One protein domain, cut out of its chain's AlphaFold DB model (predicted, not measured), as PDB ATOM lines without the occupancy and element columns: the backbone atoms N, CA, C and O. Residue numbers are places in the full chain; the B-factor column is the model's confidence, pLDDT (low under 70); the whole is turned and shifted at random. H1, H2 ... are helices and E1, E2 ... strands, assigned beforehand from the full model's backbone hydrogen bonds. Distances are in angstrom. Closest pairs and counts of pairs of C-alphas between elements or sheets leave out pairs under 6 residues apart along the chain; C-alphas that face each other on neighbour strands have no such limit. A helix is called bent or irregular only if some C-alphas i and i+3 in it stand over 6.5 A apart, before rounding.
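AT A GLANCE: This is residues 100 to 242 of the 242 residues of the protein "uncharacterized protein LOC109473660" of Branchiostoma belcheri (UniProt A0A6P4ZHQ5). One helix, H4, lies near the middle, with H1 crossing near its last residues, while a strand hairpin, E1 and E2, lies toward one end of the long axis and a corner of two helices, H5 and H6, toward the other. Long stretches without named elements join these parts, and residues 120 to 125 and 165 to 170 stick out. The printed part has 143 residues, with six named helices and two named strands in the order H1, H2, E1, E2, H3, H4, H5, H6; the sheet, E1 - E2, is antiparallel. The class is mixed, helices and strands, with under half of the residues in named elements. The whole is compact, with a radius of gyration of the C-alphas of 16.9 A and spans of 49 by 41 by 30 A.

HOW THE PARTS SIT: H1, residues 100 to 112, touches H4, residues 184 to 196, with residues 106 to 111 alone. Their closest C-alphas, of Lys 107 and Ser 196, are 4.4 A apart, and they run opposite ways at a steep tilt of 55 degrees. H2, residues 130 to 133, is close to H4 but not clearly touching, at 7.1 A between the C-alphas of Leu 130 and Lys 190. E1, residues 137 to 142, and E2, residues 148 to 155, form an antiparallel hairpin, with N 139 and O 153 at 2.9 A and N 149 and O 141 at 2.8 A, within hydrogen-bond range. H3, residues 157 to 165, only just touches H4, with 3 pairs of C-alphas within 8 A, the closest those of Leu 157 and Leu 191 at 7.0 A; they are about perpendicular, at 75 degrees. H5, residues 218 to 226, touches H6, residues 235 to 241, about perpendicular at 76 degrees, the closest C-alphas being those of Lys 219 and Pro 235 at 6.0 A. H5 is close to H1 but not clearly touching, at 6.9 A between the C-alphas of Leu 106 and Leu 226. The helix packing is mostly crossed, with no touching pair at a shallow tilt. Every O i to N i+4 pair is within hydrogen-bond range in H1 and H4, against 2 of 5 in H3, with 3 of 6 O i to N i+3 pairs, 4 of 5 in H5 and 2 of 3 in H6; H2 is too short for such a pair.

IN THESE COORDINATES: H1 begins at C-alpha 100, (-23.938, 14.960, -67.628), and is 18.3 A long. E1 is 15.3 A long; E2, 15.8 A, bends by 79 degrees at residue 152. H3, 15.5 A, is only just irregular, with C-alphas 162 and 165 6.51 A apart. H4, 19.1 A, begins at C-alpha 184, (-18.701, 21.728, -40.027). H6 ends at C-alpha 241, (-24.560, 5.454, -62.235).

THE WHOLE: The C-alphas farthest apart are those of Lys 145 and Asp 230, at 50.7 A. The printed part has no cut. The links H1 to H2, H3 to H4 and H4 to H5 are long; in the first, residues 116 to 117 pair antiparallel with residues 128 to 129. The mean pLDDT of the printed part is 81.5, and residues 124 to 126 and 162 to 171 are under 70.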
ATOM      1  N   GLU A 100     -24.693  13.740 -67.376       87.44
ATOM      2  CA  GLU A 100     -23.938  14.960 -67.628       87.44
ATOM      3  C   GLU A 100     -24.785  16.217 -67.401       87.44
ATOM      4  O   GLU A 100     -24.287  17.165 -66.789       87.44
ATOM      5  N   ASP A 101     -26.059  16.208 -67.804       87.44
ATOM      6  CA  ASP A 101     -26.991  17.309 -67.537       87.44
ATOM      7  C   ASP A 101     -27.259  17.448 -66.035       87.44
ATOM      8  O   ASP A 101     -27.206  18.552 -65.498       87.44
ATOM      9  N   VAL A 102     -27.448  16.330 -65.321       89.00
ATOM     10  CA  VAL A 102     -27.577  16.336 -63.853       89.00
ATOM     11  C   VAL A 102     -26.329  16.923 -63.197       89.00
ATOM     12  O   VAL A 102     -26.427  17.780 -62.319       89.00
ATOM     13  N   ILE A 103     -25.140  16.503 -63.633       91.44
ATOM     14  CA  ILE A 103     -23.874  17.038 -63.123       91.44
ATOM     15  C   ILE A 103     -23.776  18.542 -63.401       91.44
ATOM     16  O   ILE A 103     -23.349  19.287 -62.517       91.44
ATOM     17  N   ALA A 104     -24.171  19.002 -64.589       91.62
ATOM     18  CA  ALA A 104     -24.191  20.422 -64.929       91.62
ATOM     19  C   ALA A 104     -25.153  21.209 -64.023       91.62
ATOM     20  O   ALA A 104     -24.741  22.224 -63.454       91.62
ATOM     21  N   CYS A 105     -26.366  20.697 -63.797       91.00
ATOM     22  CA  CYS A 105     -27.344  21.282 -62.878       91.00
ATOM     23  C   CYS A 105     -26.796  21.393 -61.451       91.00
ATOM     24  O   CYS A 105     -26.902  22.448 -60.831       91.00
ATOM     25  N   LEU A 106     -26.143  20.344 -60.936       93.69
ATOM     26  CA  LEU A 106     -25.519  20.378 -59.608       93.69
ATOM     27  C   LEU A 106     -24.416  21.438 -59.526       93.69
ATOM     28  O   LEU A 106     -24.305  22.149 -58.525       93.69
ATOM     29  N   LYS A 107     -23.598  21.576 -60.577       94.12
ATOM     30  CA  LYS A 107     -22.567  22.620 -60.617       94.12
ATOM     31  C   LYS A 107     -23.183  24.016 -60.585       94.12
ATOM     32  O   LYS A 107     -22.705  24.859 -59.824       94.12
ATOM     33  N   GLU A 108     -24.231  24.251 -61.368       92.81
ATOM     34  CA  GLU A 108     -24.949  25.528 -61.384       92.81
ATOM     35  C   GLU A 108     -25.593  25.828 -60.025       92.81
ATOM     36  O   GLU A 108     -25.395  26.918 -59.478       92.81
ATOM     37  N   LEU A 109     -26.268  24.842 -59.426       92.25
ATOM     38  CA  LEU A 109     -26.853  24.935 -58.088       92.25
ATOM     39  C   LEU A 109     -25.805  25.371 -57.060       92.25
ATOM     40  O   LEU A 109     -26.010  26.331 -56.315       92.25
ATOM     41  N   TYR A 110     -24.647  24.711 -57.035       93.94
ATOM     42  CA  TYR A 110     -23.605  25.016 -56.058       93.94
ATOM     43  C   TYR A 110     -22.905  26.350 -56.320       93.94
ATOM     44  O   TYR A 110     -22.540  27.042 -55.368       93.94
ATOM     45  N   ALA A 111     -22.746  26.736 -57.586       91.06
ATOM     46  CA  ALA A 111     -22.206  28.041 -57.958       91.06
ATOM     47  C   ALA A 111     -23.163  29.197 -57.620       91.06
ATOM     48  O   ALA A 111     -22.710  30.301 -57.324       91.06
ATOM     49  N   ARG A 112     -24.479  28.960 -57.642       87.62
ATOM     50  CA  ARG A 112     -25.492  29.990 -57.385       87.62
ATOM     51  C   ARG A 112     -25.893  30.056 -55.915       87.62
ATOM     52  O   ARG A 112     -25.764  31.098 -55.273       87.62
ATOM     53  N   GLU A 113     -26.386  28.946 -55.378       84.38
ATOM     54  CA  GLU A 113     -27.031  28.891 -54.062       84.38
ATOM     55  C   GLU A 113     -26.030  28.648 -52.939       84.38
ATOM     56  O   GLU A 113     -26.117  29.274 -51.884       84.38
ATOM     57  N   HIS A 114     -25.020  27.814 -53.188       84.75
ATOM     58  CA  HIS A 114     -24.025  27.459 -52.177       84.75
ATOM     59  C   HIS A 114     -22.742  28.291 -52.242       84.75
ATOM     60  O   HIS A 114     -21.836  28.064 -51.442       84.75
ATOM     61  N   ALA A 115     -22.673  29.299 -53.113       88.19
ATOM     62  CA  ALA A 115     -21.575  30.264 -53.135       88.19
ATOM     63  C   ALA A 115     -21.631  31.293 -52.001       88.19
ATOM     64  O   ALA A 115     -20.688  32.065 -51.843       88.19
ATOM     65  N   HIS A 116     -22.696  31.300 -51.195       89.06
ATOM     66  CA  HIS A 116     -22.871  32.244 -50.099       89.06
ATOM     67  C   HIS A 116     -23.212  31.532 -48.790       89.06
ATOM     68  O   HIS A 116     -23.877  30.496 -48.775       89.06
ATOM     69  N   VAL A 117     -22.789  32.118 -47.675       86.62
ATOM     70  CA  VAL A 117     -23.175  31.702 -46.325       86.62
ATOM     71  C   VAL A 117     -24.072  32.769 -45.732       86.62
ATOM     72  O   VAL A 117     -23.811  33.962 -45.873       86.62
ATOM     73  N   ARG A 118     -25.115  32.327 -45.032       83.12
ATOM     74  CA  ARG A 118     -25.945  33.185 -44.191       83.12
ATOM     75  C   ARG A 118     -25.541  32.970 -42.729       83.12
ATOM     76  O   ARG A 118     -25.891  31.933 -42.165       83.12
ATOM     77  N   PRO A 119     -24.816  33.911 -42.098       76.56
ATOM     78  CA  PRO A 119     -24.382  33.756 -40.709       76.56
ATOM     79  C   PRO A 119     -25.552  33.746 -39.720       76.56
ATOM     80  O   PRO A 119     -25.500  33.064 -38.702       76.56
ATOM     81  N   LEU A 120     -26.611  34.501 -40.028       80.19
ATOM     82  CA  LEU A 120     -27.782  34.671 -39.172       80.19
ATOM     83  C   LEU A 120     -29.018  34.058 -39.848       80.19
ATOM     84  O   LEU A 120     -29.510  34.632 -40.817       80.19
ATOM     85  N   PRO A 121     -29.559  32.931 -39.351       71.88
ATOM     86  CA  PRO A 121     -30.693  32.246 -39.980       71.88
ATOM     87  C   PRO A 121     -31.943  33.114 -40.184       71.88
ATOM     88  O   PRO A 121     -32.699  32.878 -41.119       71.88
ATOM     89  N   TRP A 122     -32.145  34.113 -39.320       78.44
ATOM     90  CA  TRP A 122     -33.308  35.009 -39.300       78.44
ATOM     91  C   TRP A 122     -33.107  36.326 -40.068       78.44
ATOM     92  O   TRP A 122     -33.971  37.196 -40.003       78.44
ATOM     93  N   CYS A 123     -31.976  36.514 -40.755       72.69
ATOM     94  CA  CYS A 123     -31.681  37.735 -41.504       72.69
ATOM     95  C   CYS A 123     -31.408  37.406 -42.975       72.69
ATOM     96  O   CYS A 123     -30.589  36.537 -43.281       72.69
ATOM     97  N   GLU A 124     -32.095  38.085 -43.895       69.06
ATOM     98  CA  GLU A 124     -31.921  37.842 -45.332       69.06
ATOM     99  C   GLU A 124     -30.620  38.441 -45.889       69.06
ATOM    100  O   GLU A 124     -30.014  37.814 -46.764       69.06
ATOM    101  N   ASP A 125     -30.152  39.546 -45.295       64.38
ATOM    102  CA  ASP A 125     -29.048  40.400 -45.751       64.38
ATOM    103  C   ASP A 125     -27.988  40.586 -44.648       64.38
ATOM    104  O   ASP A 125     -27.886  41.640 -44.017       64.38
ATOM    105  N   PRO A 126     -27.162  39.562 -44.396       69.50
ATOM    106  CA  PRO A 126     -26.060  39.424 -45.337       69.50
ATOM    107  C   PRO A 126     -25.815  37.981 -45.780       69.50
ATOM    108  O   PRO A 126     -25.541  37.082 -44.979       69.50
ATOM    109  N   LYS A 127     -25.831  37.790 -47.102       80.38
ATOM    110  CA  LYS A 127     -25.225  36.639 -47.773       80.38
ATOM    111  C   LYS A 127     -23.753  36.958 -48.004       80.38
ATOM    112  O   LYS A 127     -23.424  37.778 -48.853       80.38
ATOM    113  N   LEU A 128     -22.873  36.336 -47.230       85.50
ATOM    114  CA  LEU A 128     -21.435  36.533 -47.380       85.50
ATOM    115  C   LEU A 128     -20.886  35.540 -48.408       85.50
ATOM    116  O   LEU A 128     -21.209  34.353 -48.299       85.50
ATOM    117  N   PRO A 129     -20.065  35.968 -49.382       87.50
ATOM    118  CA  PRO A 129     -19.434  35.048 -50.317       87.50
ATOM    119  C   PRO A 129     -18.628  33.989 -49.563       87.50
ATOM    120  O   PRO A 129     -17.744  34.298 -48.763       87.50
ATOM    121  N   LEU A 130     -18.911  32.716 -49.829       87.31
ATOM    122  CA  LEU A 130     -18.292  31.580 -49.149       87.31
ATOM    123  C   LEU A 130     -16.764  31.602 -49.297       87.31
ATOM    124  O   LEU A 130     -16.047  31.224 -48.377       87.31
ATOM    125  N   GLY A 131     -16.260  32.070 -50.441       81.69
ATOM    126  CA  GLY A 131     -14.825  32.228 -50.679       81.69
ATOM    127  C   GLY A 131     -14.136  33.267 -49.789       81.69
ATOM    128  O   GLY A 131     -12.941  33.127 -49.553       81.69
ATOM    129  N   GLU A 132     -14.865  34.266 -49.290       82.94
ATOM    130  CA  GLU A 132     -14.320  35.327 -48.430       82.94
ATOM    131  C   GLU A 132     -14.363  34.946 -46.947       82.94
ATOM    132  O   GLU A 132     -13.485  35.332 -46.180       82.94
ATOM    133  N   VAL A 133     -15.372  34.171 -46.536       83.69
ATOM    134  CA  VAL A 133     -15.562  33.781 -45.128       83.69
ATOM    135  C   VAL A 133     -14.900  32.459 -44.764       83.69
ATOM    136  O   VAL A 133     -14.633  32.205 -43.589       83.69
ATOM    137  N   TYR A 134     -14.672  31.583 -45.743       85.69
ATOM    138  CA  TYR A 134     -14.117  30.267 -45.473       85.69
ATOM    139  C   TYR A 134     -12.618  30.352 -45.191       85.69
ATOM    140  O   TYR A 134     -11.840  30.841 -46.008       85.69
ATOM    141  N   THR A 135     -12.208  29.795 -44.056       83.88
ATOM    142  CA  THR A 135     -10.803  29.677 -43.664       83.88
ATOM    143  C   THR A 135     -10.376  28.215 -43.685       83.88
ATOM    144  O   THR A 135     -11.172  27.312 -43.426       83.88
ATOM    145  N   ASN A 136      -9.112  27.973 -44.043       80.38
ATOM    146  CA  ASN A 136      -8.569  26.618 -44.086       80.38
ATOM    147  C   ASN A 136      -8.584  25.979 -42.696       80.38
ATOM    148  O   ASN A 136      -8.373  26.644 -41.681       80.38
ATOM    149  N   LEU A 137      -8.803  24.666 -42.666       76.69
ATOM    150  CA  LEU A 137      -8.932  23.921 -41.424       76.69
ATOM    151  C   LEU A 137      -7.559  23.566 -40.854       76.69
ATOM    152  O   LEU A 137      -6.628  23.224 -41.588       76.69
ATOM    153  N   ARG A 138      -7.462  23.571 -39.524       75.62
ATOM    154  CA  ARG A 138      -6.347  22.945 -38.812       75.62
ATOM    155  C   ARG A 138      -6.654  21.465 -38.634       75.62
ATOM    156  O   ARG A 138      -7.698  21.101 -38.092       75.62
ATOM    157  N   HIS A 139      -5.772  20.609 -39.132       71.31
ATOM    158  CA  HIS A 139      -5.973  19.170 -39.071       71.31
ATOM    159  C   HIS A 139      -5.640  18.638 -37.673       71.31
ATOM    160  O   HIS A 139      -4.569  18.903 -37.123       71.31
ATOM    161  N   GLN A 140      -6.554  17.851 -37.109       73.75
ATOM    162  CA  GLN A 140      -6.337  17.133 -35.859       73.75
ATOM    163  C   GLN A 140      -6.453  15.637 -36.114       73.75
ATOM    164  O   GLN A 140      -7.393  15.176 -36.768       73.75
ATOM    165  N   ARG A 141      -5.494  14.872 -35.592       70.19
ATOM    166  CA  ARG A 141      -5.491  13.414 -35.697       70.19
ATOM    167  C   ARG A 141      -5.988  12.820 -34.390       70.19
ATOM    168  O   ARG A 141      -5.621  13.275 -33.315       70.19
ATOM    169  N   LYS A 142      -6.810  11.780 -34.484       71.06
ATOM    170  CA  LYS A 142      -7.227  11.009 -33.316       71.06
ATOM    171  C   LYS A 142      -6.175   9.944 -32.998       71.06
ATOM    172  O   LYS A 142      -5.842   9.155 -33.885       71.06
ATOM    173  N   ASP A 143      -5.656   9.948 -31.774       72.25
ATOM    174  CA  ASP A 143      -4.765   8.901 -31.263       72.25
ATOM    175  C   ASP A 143      -5.550   7.604 -30.968       72.25
ATOM    176  O   ASP A 143      -6.787   7.585 -30.927       72.25
ATOM    177  N   ASP A 144      -4.835   6.504 -30.724       73.75
ATOM    178  CA  ASP A 144      -5.437   5.197 -30.408       73.75
ATOM    179  C   ASP A 144      -6.227   5.195 -29.082       73.75
ATOM    180  O   ASP A 144      -6.968   4.258 -28.785       73.75
ATOM    181  N   LYS A 145      -6.090   6.255 -28.275       76.75
ATOM    182  CA  LYS A 145      -6.805   6.477 -27.007       76.75
ATOM    183  C   LYS A 145      -8.019   7.393 -27.186       76.75
ATOM    184  O   LYS A 145      -8.693   7.724 -26.213       76.75
ATOM    185  N   GLY A 146      -8.309   7.789 -28.420       72.00
ATOM    186  CA  GLY A 146      -9.452   8.604 -28.788       72.00
ATOM    187  C   GLY A 146      -9.305  10.100 -28.515       72.00
ATOM    188  O   GLY A 146     -10.307  10.812 -28.602       72.00
ATOM    189  N   ARG A 147      -8.099  10.582 -28.205       75.44
ATOM    190  CA  ARG A 147      -7.799  12.001 -27.991       75.44
ATOM    191  C   ARG A 147      -7.396  12.655 -29.304       75.44
ATOM    192  O   ARG A 147      -6.782  12.022 -30.157       75.44
ATOM    193  N   PHE A 148      -7.756  13.921 -29.458       74.44
ATOM    194  CA  PHE A 148      -7.353  14.716 -30.611       74.44
ATOM    195  C   PHE A 148      -5.985  15.336 -30.345       74.44
ATOM    196  O   PHE A 148      -5.806  16.068 -29.372       74.44
ATOM    197  N   GLU A 149      -5.029  15.029 -31.211       73.81
ATOM    198  CA  GLU A 149      -3.715  15.651 -31.253       73.81
ATOM    199  C   GLU A 149      -3.686  16.656 -32.401       73.81
ATOM    200  O   GLU A 149      -4.030  16.343 -33.548       73.81
ATOM    201  N   ASP A 150      -3.300  17.887 -32.077       72.56
ATOM    202  CA  ASP A 150      -3.123  18.925 -33.075       72.56
ATOM    203  C   ASP A 150      -1.868  18.635 -33.895       72.56
ATOM    204  O   ASP A 150      -0.786  18.430 -33.345       72.56
ATOM    205  N   THR A 151      -2.021  18.591 -35.216       70.44
ATOM    206  CA  THR A 151      -0.893  18.335 -36.118       70.44
ATOM    207  C   THR A 151      -0.176  19.617 -36.535       70.44
ATOM    208  O   THR A 151       0.763  19.550 -37.325       70.44
ATOM    209  N   ASP A 152      -0.651  20.782 -36.072       70.06
ATOM    210  CA  ASP A 152      -0.219  22.128 -36.477       70.06
ATOM    211  C   ASP A 152      -0.219  22.357 -38.000       70.06
ATOM    212  O   ASP A 152       0.365  23.298 -38.531       70.06
ATOM    213  N   THR A 153      -0.900  21.478 -38.732       72.69
ATOM    214  CA  THR A 153      -0.922  21.490 -40.187       72.69
ATOM    215  C   THR A 153      -2.218  22.141 -40.641       72.69
ATOM    216  O   THR A 153      -3.315  21.648 -40.354       72.69
ATOM    217  N   ILE A 154      -2.098  23.252 -41.366       71.81
ATOM    218  CA  ILE A 154      -3.215  23.849 -42.097       71.81
ATOM    219  C   ILE A 154      -3.390  23.042 -43.379       71.81
ATOM    220  O   ILE A 154      -2.480  22.969 -44.203       71.81
ATOM    221  N   VAL A 155      -4.554  22.421 -43.536       71.56
ATOM    222  CA  VAL A 155      -4.847  21.537 -44.664       71.56
ATOM    223  C   VAL A 155      -6.011  22.142 -45.434       71.56
ATOM    224  O   VAL A 155      -7.045  22.482 -44.849       71.56
ATOM    225  N   SER A 156      -5.853  22.304 -46.751       73.12
ATOM    226  CA  SER A 156      -7.005  22.665 -47.571       73.12
ATOM    227  C   SER A 156      -7.979  21.492 -47.590       73.12
ATOM    228  O   SER A 156      -7.594  20.324 -47.533       73.12
ATOM    229  N   LEU A 157      -9.267  21.786 -47.704       73.12
ATOM    230  CA  LEU A 157     -10.286  20.747 -47.692       73.12
ATOM    231  C   LEU A 157     -10.074  19.712 -48.813       73.12
ATOM    232  O   LEU A 157     -10.334  18.531 -48.615       73.12
ATOM    233  N   ALA A 158      -9.523  20.140 -49.954       73.75
ATOM    234  CA  ALA A 158      -9.151  19.271 -51.068       73.75
ATOM    235  C   ALA A 158      -7.992  18.315 -50.729       73.75
ATOM    236  O   ALA A 158      -7.989  17.163 -51.170       73.75
ATOM    237  N   ASP A 159      -7.017  18.756 -49.932       76.44
ATOM    238  CA  ASP A 159      -5.833  17.957 -49.596       76.44
ATOM    239  C   ASP A 159      -6.175  16.758 -48.707       76.44
ATOM    240  O   ASP A 159      -5.554  15.698 -48.840       76.44
ATOM    241  N   ILE A 160      -7.228  16.870 -47.886       75.25
ATOM    242  CA  ILE A 160      -7.777  15.750 -47.102       75.25
ATOM    243  C   ILE A 160      -8.101  14.564 -48.022       75.25
ATOM    244  O   ILE A 160      -7.804  13.413 -47.697       75.25
ATOM    245  N   TYR A 161      -8.654  14.838 -49.203       72.75
ATOM    246  CA  TYR A 161      -9.054  13.802 -50.153       72.75
ATOM    247  C   TYR A 161      -7.910  13.370 -51.090       72.75
ATOM    248  O   TYR A 161      -7.887  12.219 -51.536       72.75
ATOM    249  N   LYS A 162      -6.915  14.237 -51.336       68.94
ATOM    250  CA  LYS A 162      -5.712  13.916 -52.136       68.94
ATOM    251  C   LYS A 162      -4.714  13.009 -51.406       68.94
ATOM    252  O   LYS A 162      -4.068  12.176 -52.043       68.94
ATOM    253  N   THR A 163      -4.603  13.139 -50.082       57.28
ATOM    254  CA  THR A 163      -3.595  12.439 -49.253       57.28
ATOM    255  C   THR A 163      -3.786  10.910 -49.221       57.28
ATOM    256  O   THR A 163      -2.860  10.168 -48.902       57.28
ATOM    257  N   SER A 164      -4.940  10.405 -49.672       51.75
ATOM    258  CA  SER A 164      -5.243   8.968 -49.799       51.75
ATOM    259  C   SER A 164      -4.360   8.191 -50.794       51.75
ATOM    260  O   SER A 164      -4.405   6.962 -50.816       51.75
ATOM    261  N   ARG A 165      -3.535   8.865 -51.613       48.25
ATOM    262  CA  ARG A 165      -2.638   8.200 -52.580       48.25
ATOM    263  C   ARG A 165      -1.344   7.654 -51.975       48.25
ATOM    264  O   ARG A 165      -0.725   6.781 -52.580       48.25
ATOM    265  N   ALA A 166      -0.923   8.145 -50.813       47.34
ATOM    266  CA  ALA A 166       0.355   7.775 -50.220       47.34
ATOM    267  C   ALA A 166       0.144   6.937 -48.948       47.34
ATOM    268  O   ALA A 166       0.040   7.467 -47.850       47.34
ATOM    269  N   LYS A 167       0.172   5.610 -49.127       49.88
ATOM    270  CA  LYS A 167       0.506   4.578 -48.122       49.88
ATOM    271  C   LYS A 167      -0.568   3.919 -47.247       49.88
ATOM    272  O   LYS A 167      -0.180   3.005 -46.533       49.88
ATOM    273  N   ASP A 168      -1.869   4.194 -47.347       50.00
ATOM    274  CA  ASP A 168      -2.838   3.323 -46.655       50.00
ATOM    275  C   ASP A 168      -4.236   3.284 -47.286       50.00
ATOM    276  O   ASP A 168      -4.654   4.208 -47.977       50.00
ATOM    277  N   LYS A 169      -4.914   2.149 -47.068       55.00
ATOM    278  CA  LYS A 169      -6.244   1.717 -47.551       55.00
ATOM    279  C   LYS A 169      -7.154   2.843 -48.067       55.00
ATOM    280  O   LYS A 169      -7.479   3.752 -47.319       55.00
ATOM    281  N   ASN A 170      -7.659   2.683 -49.297       61.81
ATOM    282  CA  ASN A 170      -8.674   3.515 -49.966       61.81
ATOM    283  C   ASN A 170      -9.712   4.095 -48.976       61.81
ATOM    284  O   ASN A 170     -10.683   3.424 -48.615       61.81
ATOM    285  N   VAL A 171      -9.476   5.321 -48.495       67.19
ATOM    286  CA  VAL A 171     -10.320   5.977 -47.491       67.19
ATOM    287  C   VAL A 171     -11.613   6.404 -48.175       67.19
ATOM    288  O   VAL A 171     -11.648   7.385 -48.908       67.19
ATOM    289  N   ARG A 172     -12.692   5.650 -47.943       75.94
ATOM    290  CA  ARG A 172     -14.016   5.910 -48.544       75.94
ATOM    291  C   ARG A 172     -14.948   6.738 -47.660       75.94
ATOM    292  O   ARG A 172     -16.020   7.132 -48.104       75.94
ATOM    293  N   ARG A 173     -14.582   6.955 -46.394       80.19
ATOM    294  CA  ARG A 173     -15.415   7.660 -45.414       80.19
ATOM    295  C   ARG A 173     -14.550   8.538 -44.528       80.19
ATOM    296  O   ARG A 173     -13.624   8.045 -43.891       80.19
ATOM    297  N   ILE A 174     -14.912   9.810 -44.458       79.50
ATOM    298  CA  ILE A 174     -14.314  10.794 -43.560       79.50
ATOM    299  C   ILE A 174     -15.415  11.273 -42.619       79.50
ATOM    300  O   ILE A 174     -16.531  11.556 -43.054       79.50
ATOM    301  N   ARG A 175     -15.108  11.331 -41.323       82.94
ATOM    302  CA  ARG A 175     -15.993  11.895 -40.304       82.94
ATOM    303  C   ARG A 175     -15.377  13.194 -39.809       82.94
ATOM    304  O   ARG A 175     -14.233  13.193 -39.370       82.94
ATOM    305  N   VAL A 176     -16.148  14.273 -39.867       80.69
ATOM    306  CA  VAL A 176     -15.759  15.574 -39.315       80.69
ATOM    307  C   VAL A 176     -16.434  15.735 -37.955       80.69
ATOM    308  O   VAL A 176     -17.661  15.691 -37.855       80.69
ATOM    309  N   GLU A 177     -15.630  15.900 -36.910       82.62
ATOM    310  CA  GLU A 177     -16.074  16.114 -35.530       82.62
ATOM    311  C   GLU A 177     -15.630  17.504 -35.056       82.62
ATOM    312  O   GLU A 177     -14.674  18.069 -35.578       82.62
ATOM    313  N   GLY A 178     -16.358  18.081 -34.103       81.56
ATOM    314  CA  GLY A 178     -16.055  19.399 -33.545       81.56
ATOM    315  C   GLY A 178     -17.280  20.041 -32.911       81.56
ATOM    316  O   GLY A 178     -18.405  19.556 -33.085       81.56
ATOM    317  N   ASP A 179     -17.076  21.162 -32.232       86.25
ATOM    318  CA  ASP A 179     -18.118  21.822 -31.450       86.25
ATOM    319  C   ASP A 179     -19.258  22.398 -32.311       86.25
ATOM    320  O   ASP A 179     -19.087  22.670 -33.510       86.25
ATOM    321  N   PRO A 180     -20.475  22.548 -31.759       86.31
ATOM    322  CA  PRO A 180     -21.556  23.266 -32.428       86.31
ATOM    323  C   PRO A 180     -21.102  24.666 -32.869       86.31
ATOM    324  O   PRO A 180     -20.383  25.347 -32.153       86.31
ATOM    325  N   GLY A 181     -21.496  25.093 -34.071       83.62
ATOM    326  CA  GLY A 181     -21.128  26.415 -34.596       83.62
ATOM    327  C   GLY A 181     -19.719  26.536 -35.196       83.62
ATOM    328  O   GLY A 181     -19.471  27.505 -35.900       83.62
ATOM    329  N   ILE A 182     -18.835  25.538 -35.055       85.00
ATOM    330  CA  ILE A 182     -17.444  25.605 -35.565       85.00
ATOM    331  C   ILE A 182     -17.313  25.616 -37.105       85.00
ATOM    332  O   ILE A 182     -16.215  25.695 -37.637       85.00
ATOM    333  N   GLY A 183     -18.419  25.489 -37.849       85.00
ATOM    334  CA  GLY A 183     -18.397  25.535 -39.319       85.00
ATOM    335  C   GLY A 183     -18.289  24.180 -40.035       85.00
ATOM    336  O   GLY A 183     -17.915  24.134 -41.205       85.00
ATOM    337  N   LYS A 184     -18.671  23.067 -39.389       88.44
ATOM    338  CA  LYS A 184     -18.701  21.728 -40.027       88.44
ATOM    339  C   LYS A 184     -19.552  21.702 -41.306       88.44
ATOM    340  O   LYS A 184     -19.064  21.311 -42.359       88.44
ATOM    341  N   SER A 185     -20.800  22.174 -41.233       88.06
ATOM    342  CA  SER A 185     -21.693  22.238 -42.401       88.06
ATOM    343  C   SER A 185     -21.178  23.207 -43.467       88.06
ATOM    344  O   SER A 185     -21.251  22.896 -44.649       88.06
ATOM    345  N   CYS A 186     -20.580  24.332 -43.047       88.94
ATOM    346  CA  CYS A 186     -19.929  25.294 -43.942       88.94
ATOM    347  C   CYS A 186     -18.773  24.642 -44.724       88.94
ATOM    348  O   CYS A 186     -18.624  24.873 -45.919       88.94
ATOM    349  N   SER A 187     -18.010  23.743 -44.092       88.44
ATOM    350  CA  SER A 187     -16.970  22.966 -44.779       88.44
ATOM    351  C   SER A 187     -17.556  22.011 -45.825       88.44
ATOM    352  O   SER A 187     -17.080  21.979 -46.956       88.44
ATOM    353  N   CYS A 188     -18.628  21.278 -45.515       89.56
ATOM    354  CA  CYS A 188     -19.289  20.429 -46.517       89.56
ATOM    355  C   CYS A 188     -19.835  21.244 -47.704       89.56
ATOM    356  O   CYS A 188     -19.655  20.850 -48.855       89.56
ATOM    357  N   GLN A 189     -20.435  22.405 -47.432       91.50
ATOM    358  CA  GLN A 189     -20.886  23.343 -48.462       91.50
ATOM    359  C   GLN A 189     -19.712  23.836 -49.328       91.50
ATOM    360  O   GLN A 189     -19.815  23.897 -50.554       91.50
ATOM    361  N   LYS A 190     -18.563  24.124 -48.704       90.75
ATOM    362  CA  LYS A 190     -17.335  24.531 -49.394       90.75
ATOM    363  C   LYS A 190     -16.810  23.470 -50.355       90.75
ATOM    364  O   LYS A 190     -16.397  23.836 -51.451       90.75
ATOM    365  N   LEU A 191     -16.879  22.181 -50.005       90.56
ATOM    366  CA  LEU A 191     -16.518  21.097 -50.933       90.56
ATOM    367  C   LEU A 191     -17.361  21.125 -52.205       90.56
ATOM    368  O   LEU A 191     -16.815  21.028 -53.301       90.56
ATOM    369  N   ALA A 192     -18.677  21.263 -52.053       93.19
ATOM    370  CA  ALA A 192     -19.609  21.277 -53.174       93.19
ATOM    371  C   ALA A 192     -19.341  22.465 -54.113       93.19
ATOM    372  O   ALA A 192     -19.249  22.295 -55.329       93.19
ATOM    373  N   HIS A 193     -19.113  23.648 -53.539       92.44
ATOM    374  CA  HIS A 193     -18.752  24.854 -54.283       92.44
ATOM    375  C   HIS A 193     -17.374  24.758 -54.973       92.44
ATOM    376  O   HIS A 193     -17.179  25.204 -56.106       92.44
ATOM    377  N   ASP A 194     -16.371  24.194 -54.304       90.81
ATOM    378  CA  ASP A 194     -15.039  24.043 -54.899       90.81
ATOM    379  C   ASP A 194     -15.030  22.994 -56.017       90.81
ATOM    380  O   ASP A 194     -14.339  23.172 -57.020       90.81
ATOM    381  N   TRP A 195     -15.852  21.950 -55.903       93.06
ATOM    382  CA  TRP A 195     -16.106  21.020 -57.001       93.06
ATOM    383  C   TRP A 195     -16.807  21.698 -58.184       93.06
ATOM    384  O   TRP A 195     -16.363  21.532 -59.323       93.06
ATOM    385  N   SER A 196     -17.838  22.518 -57.947       93.56
ATOM    386  CA  SER A 196     -18.546  23.190 -59.047       93.56
ATOM    387  C   SER A 196     -17.686  24.204 -59.797       93.56
ATOM    388  O   SER A 196     -17.803  24.327 -61.015       93.56
ATOM    389  N   SER A 197     -16.764  24.860 -59.092       89.69
ATOM    390  CA  SER A 197     -15.781  25.786 -59.671       89.69
ATOM    391  C   SER A 197     -14.522  25.109 -60.236       89.69
ATOM    392  O   SER A 197     -13.619  25.800 -60.706       89.69
ATOM    393  N   GLY A 198     -14.436  23.773 -60.204       87.69
ATOM    394  CA  GLY A 198     -13.319  23.008 -60.774       87.69
ATOM    395  C   GLY A 198     -12.042  22.980 -59.925       87.69
ATOM    396  O   GLY A 198     -11.026  22.455 -60.372       87.69
ATOM    397  N   LYS A 199     -12.073  23.499 -58.692       86.12
ATOM    398  CA  LYS A 199     -10.951  23.424 -57.735       86.12
ATOM    399  C   LYS A 199     -10.782  22.027 -57.129       86.12
ATOM    400  O   LYS A 199      -9.738  21.733 -56.543       86.12
ATOM    401  N   LEU A 200     -11.804  21.181 -57.259       86.25
ATOM    402  CA  LEU A 200     -11.828  19.799 -56.789       86.25
ATOM    403  C   LEU A 200     -12.218  18.856 -57.938       86.25
ATOM    404  O   LEU A 200     -13.383  18.518 -58.113       86.25
ATOM    405  N   ASP A 201     -11.233  18.430 -58.720       85.00
ATOM    406  CA  ASP A 201     -11.386  17.615 -59.938       85.00
ATOM    407  C   ASP A 201     -11.330  16.096 -59.693       85.00
ATOM    408  O   ASP A 201     -11.529  15.291 -60.602       85.00
ATOM    409  N   ILE A 202     -11.099  15.683 -58.448       85.19
ATOM    410  CA  ILE A 202     -10.995  14.271 -58.056       85.19
ATOM    411  C   ILE A 202     -12.343  13.527 -58.059       85.19
ATOM    412  O   ILE A 202     -12.357  12.296 -57.992       85.19
ATOM    413  N   PHE A 203     -13.465  14.251 -58.119       88.81
ATOM    414  CA  PHE A 203     -14.818  13.694 -58.105       88.81
ATOM    415  C   PHE A 203     -15.541  13.965 -59.423       88.81
ATOM    416  O   PHE A 203     -15.576  15.097 -59.905       88.81
ATOM    417  N   LYS A 204     -16.195  12.934 -59.970       90.25
ATOM    418  CA  LYS A 204     -17.061  13.080 -61.150       90.25
ATOM    419  C   LYS A 204     -18.362  13.814 -60.821       90.25
ATOM    420  O   LYS A 204     -18.788  14.667 -61.589       90.25
ATOM    421  N   ALA A 205     -18.949  13.499 -59.670       91.69
ATOM    422  CA  ALA A 205     -20.180  14.087 -59.156       91.69
ATOM    423  C   ALA A 205     -20.058  14.301 -57.641       91.69
ATOM    424  O   ALA A 205     -19.393  13.515 -56.959       91.69
ATOM    425  N   VAL A 206     -20.700  15.348 -57.123       93.19
ATOM    426  CA  VAL A 206     -20.791  15.640 -55.686       93.19
ATOM    427  C   VAL A 206     -22.251  15.897 -55.337       93.19
ATOM    428  O   VAL A 206     -22.908  16.683 -56.007       93.19
ATOM    429  N   PHE A 207     -22.736  15.246 -54.277       94.19
ATOM    430  CA  PHE A 207     -24.083  15.427 -53.741       94.19
ATOM    431  C   PHE A 207     -23.987  15.969 -52.312       94.19
ATOM    432  O   PHE A 207     -23.547  15.271 -51.396       94.19
ATOM    433  N   PHE A 208     -24.371  17.227 -52.124       94.19
ATOM    434  CA  PHE A 208     -24.433  17.885 -50.822       94.19
ATOM    435  C   PHE A 208     -25.838  17.755 -50.231       94.19
ATOM    436  O   PHE A 208     -26.738  18.460 -50.655       94.19
ATOM    437  N   LEU A 209     -26.026  16.855 -49.265       93.56
ATOM    438  CA  LEU A 209     -27.339  16.582 -48.673       93.56
ATOM    439  C   LEU A 209     -27.467  17.165 -47.266       93.56
ATOM    440  O   LEU A 209     -26.637  16.914 -46.383       93.56
ATOM    441  N   GLU A 210     -28.564  17.877 -47.026       91.19
ATOM    442  CA  GLU A 210     -28.937  18.353 -45.703       91.19
ATOM    443  C   GLU A 210     -29.740  17.283 -44.967       91.19
ATOM    444  O   GLU A 210     -30.959  17.174 -45.099       91.19
ATOM    445  N   ILE A 211     -29.049  16.513 -44.123       90.50
ATOM    446  CA  ILE A 211     -29.632  15.392 -43.360       90.50
ATOM    447  C   ILE A 211     -30.853  15.809 -42.527       90.50
ATOM    448  O   ILE A 211     -31.790  15.043 -42.343       90.50
ATOM    449  N   ARG A 212     -30.859  17.050 -42.040       88.12
ATOM    450  CA  ARG A 212     -31.956  17.648 -41.261       88.12
ATOM    451  C   ARG A 212     -33.266  17.799 -42.046       88.12
ATOM    452  O   ARG A 212     -34.308  17.920 -41.414       88.12
ATOM    453  N   HIS A 213     -33.219  17.779 -43.377       86.31
ATOM    454  CA  HIS A 213     -34.393  17.826 -44.256       86.31
ATOM    455  C   HIS A 213     -34.589  16.510 -45.024       86.31
ATOM    456  O   HIS A 213     -35.269  16.487 -46.043       86.31
ATOM    457  N   MET A 214     -33.965  15.413 -44.583       88.06
ATOM    458  CA  MET A 214     -34.149  14.107 -45.210       88.06
ATOM    459  C   MET A 214     -35.239  13.304 -44.501       88.06
ATOM    460  O   MET A 214     -35.181  13.098 -43.289       88.06
ATOM    461  N   SER A 215     -36.166  12.750 -45.279       79.44
ATOM    462  CA  SER A 215     -37.104  11.722 -44.828       79.44
ATOM    463  C   SER A 215     -37.047  10.522 -45.769       79.44
ATOM    464  O   SER A 215     -37.548  10.581 -46.882       79.44
ATOM    465  N   GLY A 216     -36.445   9.412 -45.333       85.38
ATOM    466  CA  GLY A 216     -36.411   8.173 -46.116       85.38
ATOM    467  C   GLY A 216     -35.053   7.864 -46.749       85.38
ATOM    468  O   GLY A 216     -34.026   7.893 -46.066       85.38
ATOM    469  N   LYS A 217     -35.048   7.449 -48.023       89.44
ATOM    470  CA  LYS A 217     -33.851   6.914 -48.692       89.44
ATOM    471  C   LYS A 217     -33.019   8.039 -49.309       89.44
ATOM    472  O   LYS A 217     -33.546   9.026 -49.801       89.44
ATOM    473  N   VAL A 218     -31.702   7.828 -49.368       89.69
ATOM    474  CA  VAL A 218     -30.749   8.777 -49.979       89.69
ATOM    475  C   VAL A 218     -31.098   9.078 -51.436       89.69
ATOM    476  O   VAL A 218     -30.986  10.219 -51.862       89.69
ATOM    477  N   LYS A 219     -31.548   8.067 -52.187       89.50
ATOM    478  CA  LYS A 219     -31.918   8.229 -53.595       89.50
ATOM    479  C   LYS A 219     -33.042   9.254 -53.788       89.50
ATOM    480  O   LYS A 219     -32.963  10.056 -54.705       89.50
ATOM    481  N   ASP A 220     -34.031   9.243 -52.898       88.81
ATOM    482  CA  ASP A 220     -35.195  10.124 -52.978       88.81
ATOM    483  C   ASP A 220     -34.775  11.541 -52.553       88.81
ATOM    484  O   ASP A 220     -35.018  12.507 -53.268       88.81
ATOM    485  N   ALA A 221     -33.975  11.644 -51.486       91.25
ATOM    486  CA  ALA A 221     -33.426  12.912 -51.011       91.25
ATOM    487  C   ALA A 221     -32.552  13.648 -52.042       91.25
ATOM    488  O   ALA A 221     -32.530  14.874 -52.047       91.25
ATOM    489  N   ILE A 222     -31.825  12.933 -52.912       90.81
ATOM    490  CA  ILE A 222     -31.062  13.569 -54.000       90.81
ATOM    491  C   ILE A 222     -32.009  14.312 -54.948       90.81
ATOM    492  O   ILE A 222     -31.721  15.447 -55.317       90.81
ATOM    493  N   PHE A 223     -33.137  13.703 -55.312       88.50
ATOM    494  CA  PHE A 223     -34.113  14.317 -56.212       88.50
ATOM    495  C   PHE A 223     -34.884  15.440 -55.529       88.50
ATOM    496  O   PHE A 223     -35.052  16.497 -56.119       88.50
ATOM    497  N   GLU A 224     -35.287  15.236 -54.278       89.56
ATOM    498  CA  GLU A 224     -36.054  16.218 -53.507       89.56
ATOM    499  C   GLU A 224     -35.242  17.473 -53.157       89.56
ATOM    500  O   GLU A 224     -35.800  18.567 -53.119       89.56
ATOM    501  N   GLN A 225     -33.943  17.329 -52.862       90.25
ATOM    502  CA  GLN A 225     -33.117  18.447 -52.391       90.25
ATOM    503  C   GLN A 225     -32.285  19.112 -53.488       90.25
ATOM    504  O   GLN A 225     -31.958  20.288 -53.345       90.25
ATOM    505  N   LEU A 226     -31.868  18.378 -54.528       90.75
ATOM    506  CA  LEU A 226     -30.811  18.845 -55.438       90.75
ATOM    507  C   LEU A 226     -31.244  19.006 -56.890       90.75
ATOM    508  O   LEU A 226     -30.530  19.667 -57.644       90.75
ATOM    509  N   LEU A 227     -32.351  18.390 -57.299       88.19
ATOM    510  CA  LEU A 227     -32.777  18.377 -58.694       88.19
ATOM    511  C   LEU A 227     -34.096  19.141 -58.868       88.19
ATOM    512  O   LEU A 227     -34.953  19.088 -57.988       88.19
ATOM    513  N   PRO A 228     -34.284  19.846 -59.997       84.50
ATOM    514  CA  PRO A 228     -35.573  20.440 -60.341       84.50
ATOM    515  C   PRO A 228     -36.698  19.396 -60.422       84.50
ATOM    516  O   PRO A 228     -36.470  18.265 -60.859       84.50
ATOM    517  N   GLU A 229     -37.928  19.785 -60.072       77.25
ATOM    518  CA  GLU A 229     -39.106  18.898 -60.119       77.25
ATOM    519  C   GLU A 229     -39.409  18.362 -61.532       77.25
ATOM    520  O   GLU A 229     -39.985  17.286 -61.683       77.25
ATOM    521  N   ASP A 230     -39.006  19.090 -62.575       74.94
ATOM    522  CA  ASP A 230     -39.199  18.749 -63.987       74.94
ATOM    523  C   ASP A 230     -38.057  17.903 -64.583       74.94
ATOM    524  O   ASP A 230     -38.010  17.674 -65.796       74.94
ATOM    525  N   THR A 231     -37.147  17.402 -63.742       77.50
ATOM    526  CA  THR A 231     -36.046  16.537 -64.177       77.50
ATOM    527  C   THR A 231     -36.590  15.273 -64.853       77.50
ATOM    528  O   THR A 231     -37.185  14.405 -64.217       77.50
ATOM    529  N   ASN A 232     -36.332  15.124 -66.157       73.56
ATOM    530  CA  ASN A 232     -36.746  13.965 -66.964       73.56
ATOM    531  C   ASN A 232     -35.837  12.732 -66.752       73.56
ATOM    532  O   ASN A 232     -35.505  12.032 -67.709       73.56
ATOM    533  N   MET A 233     -35.403  12.480 -65.516       78.31
ATOM    534  CA  MET A 233     -34.578  11.336 -65.119       78.31
ATOM    535  C   MET A 233     -35.215  10.670 -63.903       78.31
ATOM    536  O   MET A 233     -35.723  11.354 -63.019       78.31
ATOM    537  N   THR A 234     -35.206   9.339 -63.833       81.56
ATOM    538  CA  THR A 234     -35.734   8.645 -62.650       81.56
ATOM    539  C   THR A 234     -34.658   8.474 -61.573       81.56
ATOM    540  O   THR A 234     -33.472   8.332 -61.902       81.56
ATOM    541  N   PRO A 235     -35.047   8.385 -60.286       83.00
ATOM    542  CA  PRO A 235     -34.115   8.065 -59.210       83.00
ATOM    543  C   PRO A 235     -33.292   6.809 -59.453       83.00
ATOM    544  O   PRO A 235     -32.097   6.796 -59.173       83.00
ATOM    545  N   ASP A 236     -33.893   5.770 -60.029       82.62
ATOM    546  CA  ASP A 236     -33.199   4.505 -60.269       82.62
ATOM    547  C   ASP A 236     -32.185   4.598 -61.425       82.62
ATOM    548  O   ASP A 236     -31.138   3.952 -61.373       82.62
ATOM    549  N   GLN A 237     -32.436   5.444 -62.434       81.31
ATOM    550  CA  GLN A 237     -31.468   5.711 -63.504       81.31
ATOM    551  C   GLN A 237     -30.221   6.407 -62.954       81.31
ATOM    552  O   GLN A 237     -29.109   5.952 -63.223       81.31
ATOM    553  N   LEU A 238     -30.387   7.461 -62.146       84.25
ATOM    554  CA  LEU A 238     -29.248   8.151 -61.534       84.25
ATOM    555  C   LEU A 238     -28.519   7.232 -60.554       84.25
ATOM    556  O   LEU A 238     -27.293   7.178 -60.545       84.25
ATOM    557  N   TRP A 239     -29.270   6.460 -59.769       86.75
ATOM    558  CA  TRP A 239     -28.699   5.535 -58.798       86.75
ATOM    559  C   TRP A 239     -27.877   4.418 -59.446       86.75
ATOM    560  O   TRP A 239     -26.913   3.959 -58.852       86.75
ATOM    561  N   SER A 240     -28.211   3.999 -60.670       85.75
ATOM    562  CA  SER A 240     -27.417   3.005 -61.405       85.75
ATOM    563  C   SER A 240     -26.030   3.504 -61.834       85.75
ATOM    564  O   SER A 240     -25.151   2.691 -62.118       85.75
ATOM    565  N   TYR A 241     -25.836   4.826 -61.890       82.62
ATOM    566  CA  TYR A 241     -24.560   5.454 -62.235       82.62
ATOM    567  C   TYR A 241     -23.616   5.603 -61.027       82.62
ATOM    568  O   TYR A 241     -22.397   5.644 -61.210       82.62
ATOM    569  N   ILE A 242     -24.175   5.719 -59.817       82.12
ATOM    570  CA  ILE A 242     -23.459   5.952 -58.547       82.12
ATOM    571  C   ILE A 242     -22.933   4.632 -57.973       82.12
ATOM    572  O   ILE A 242     -21.749   4.612 -57.561       82.12
TER     573      ILE A 242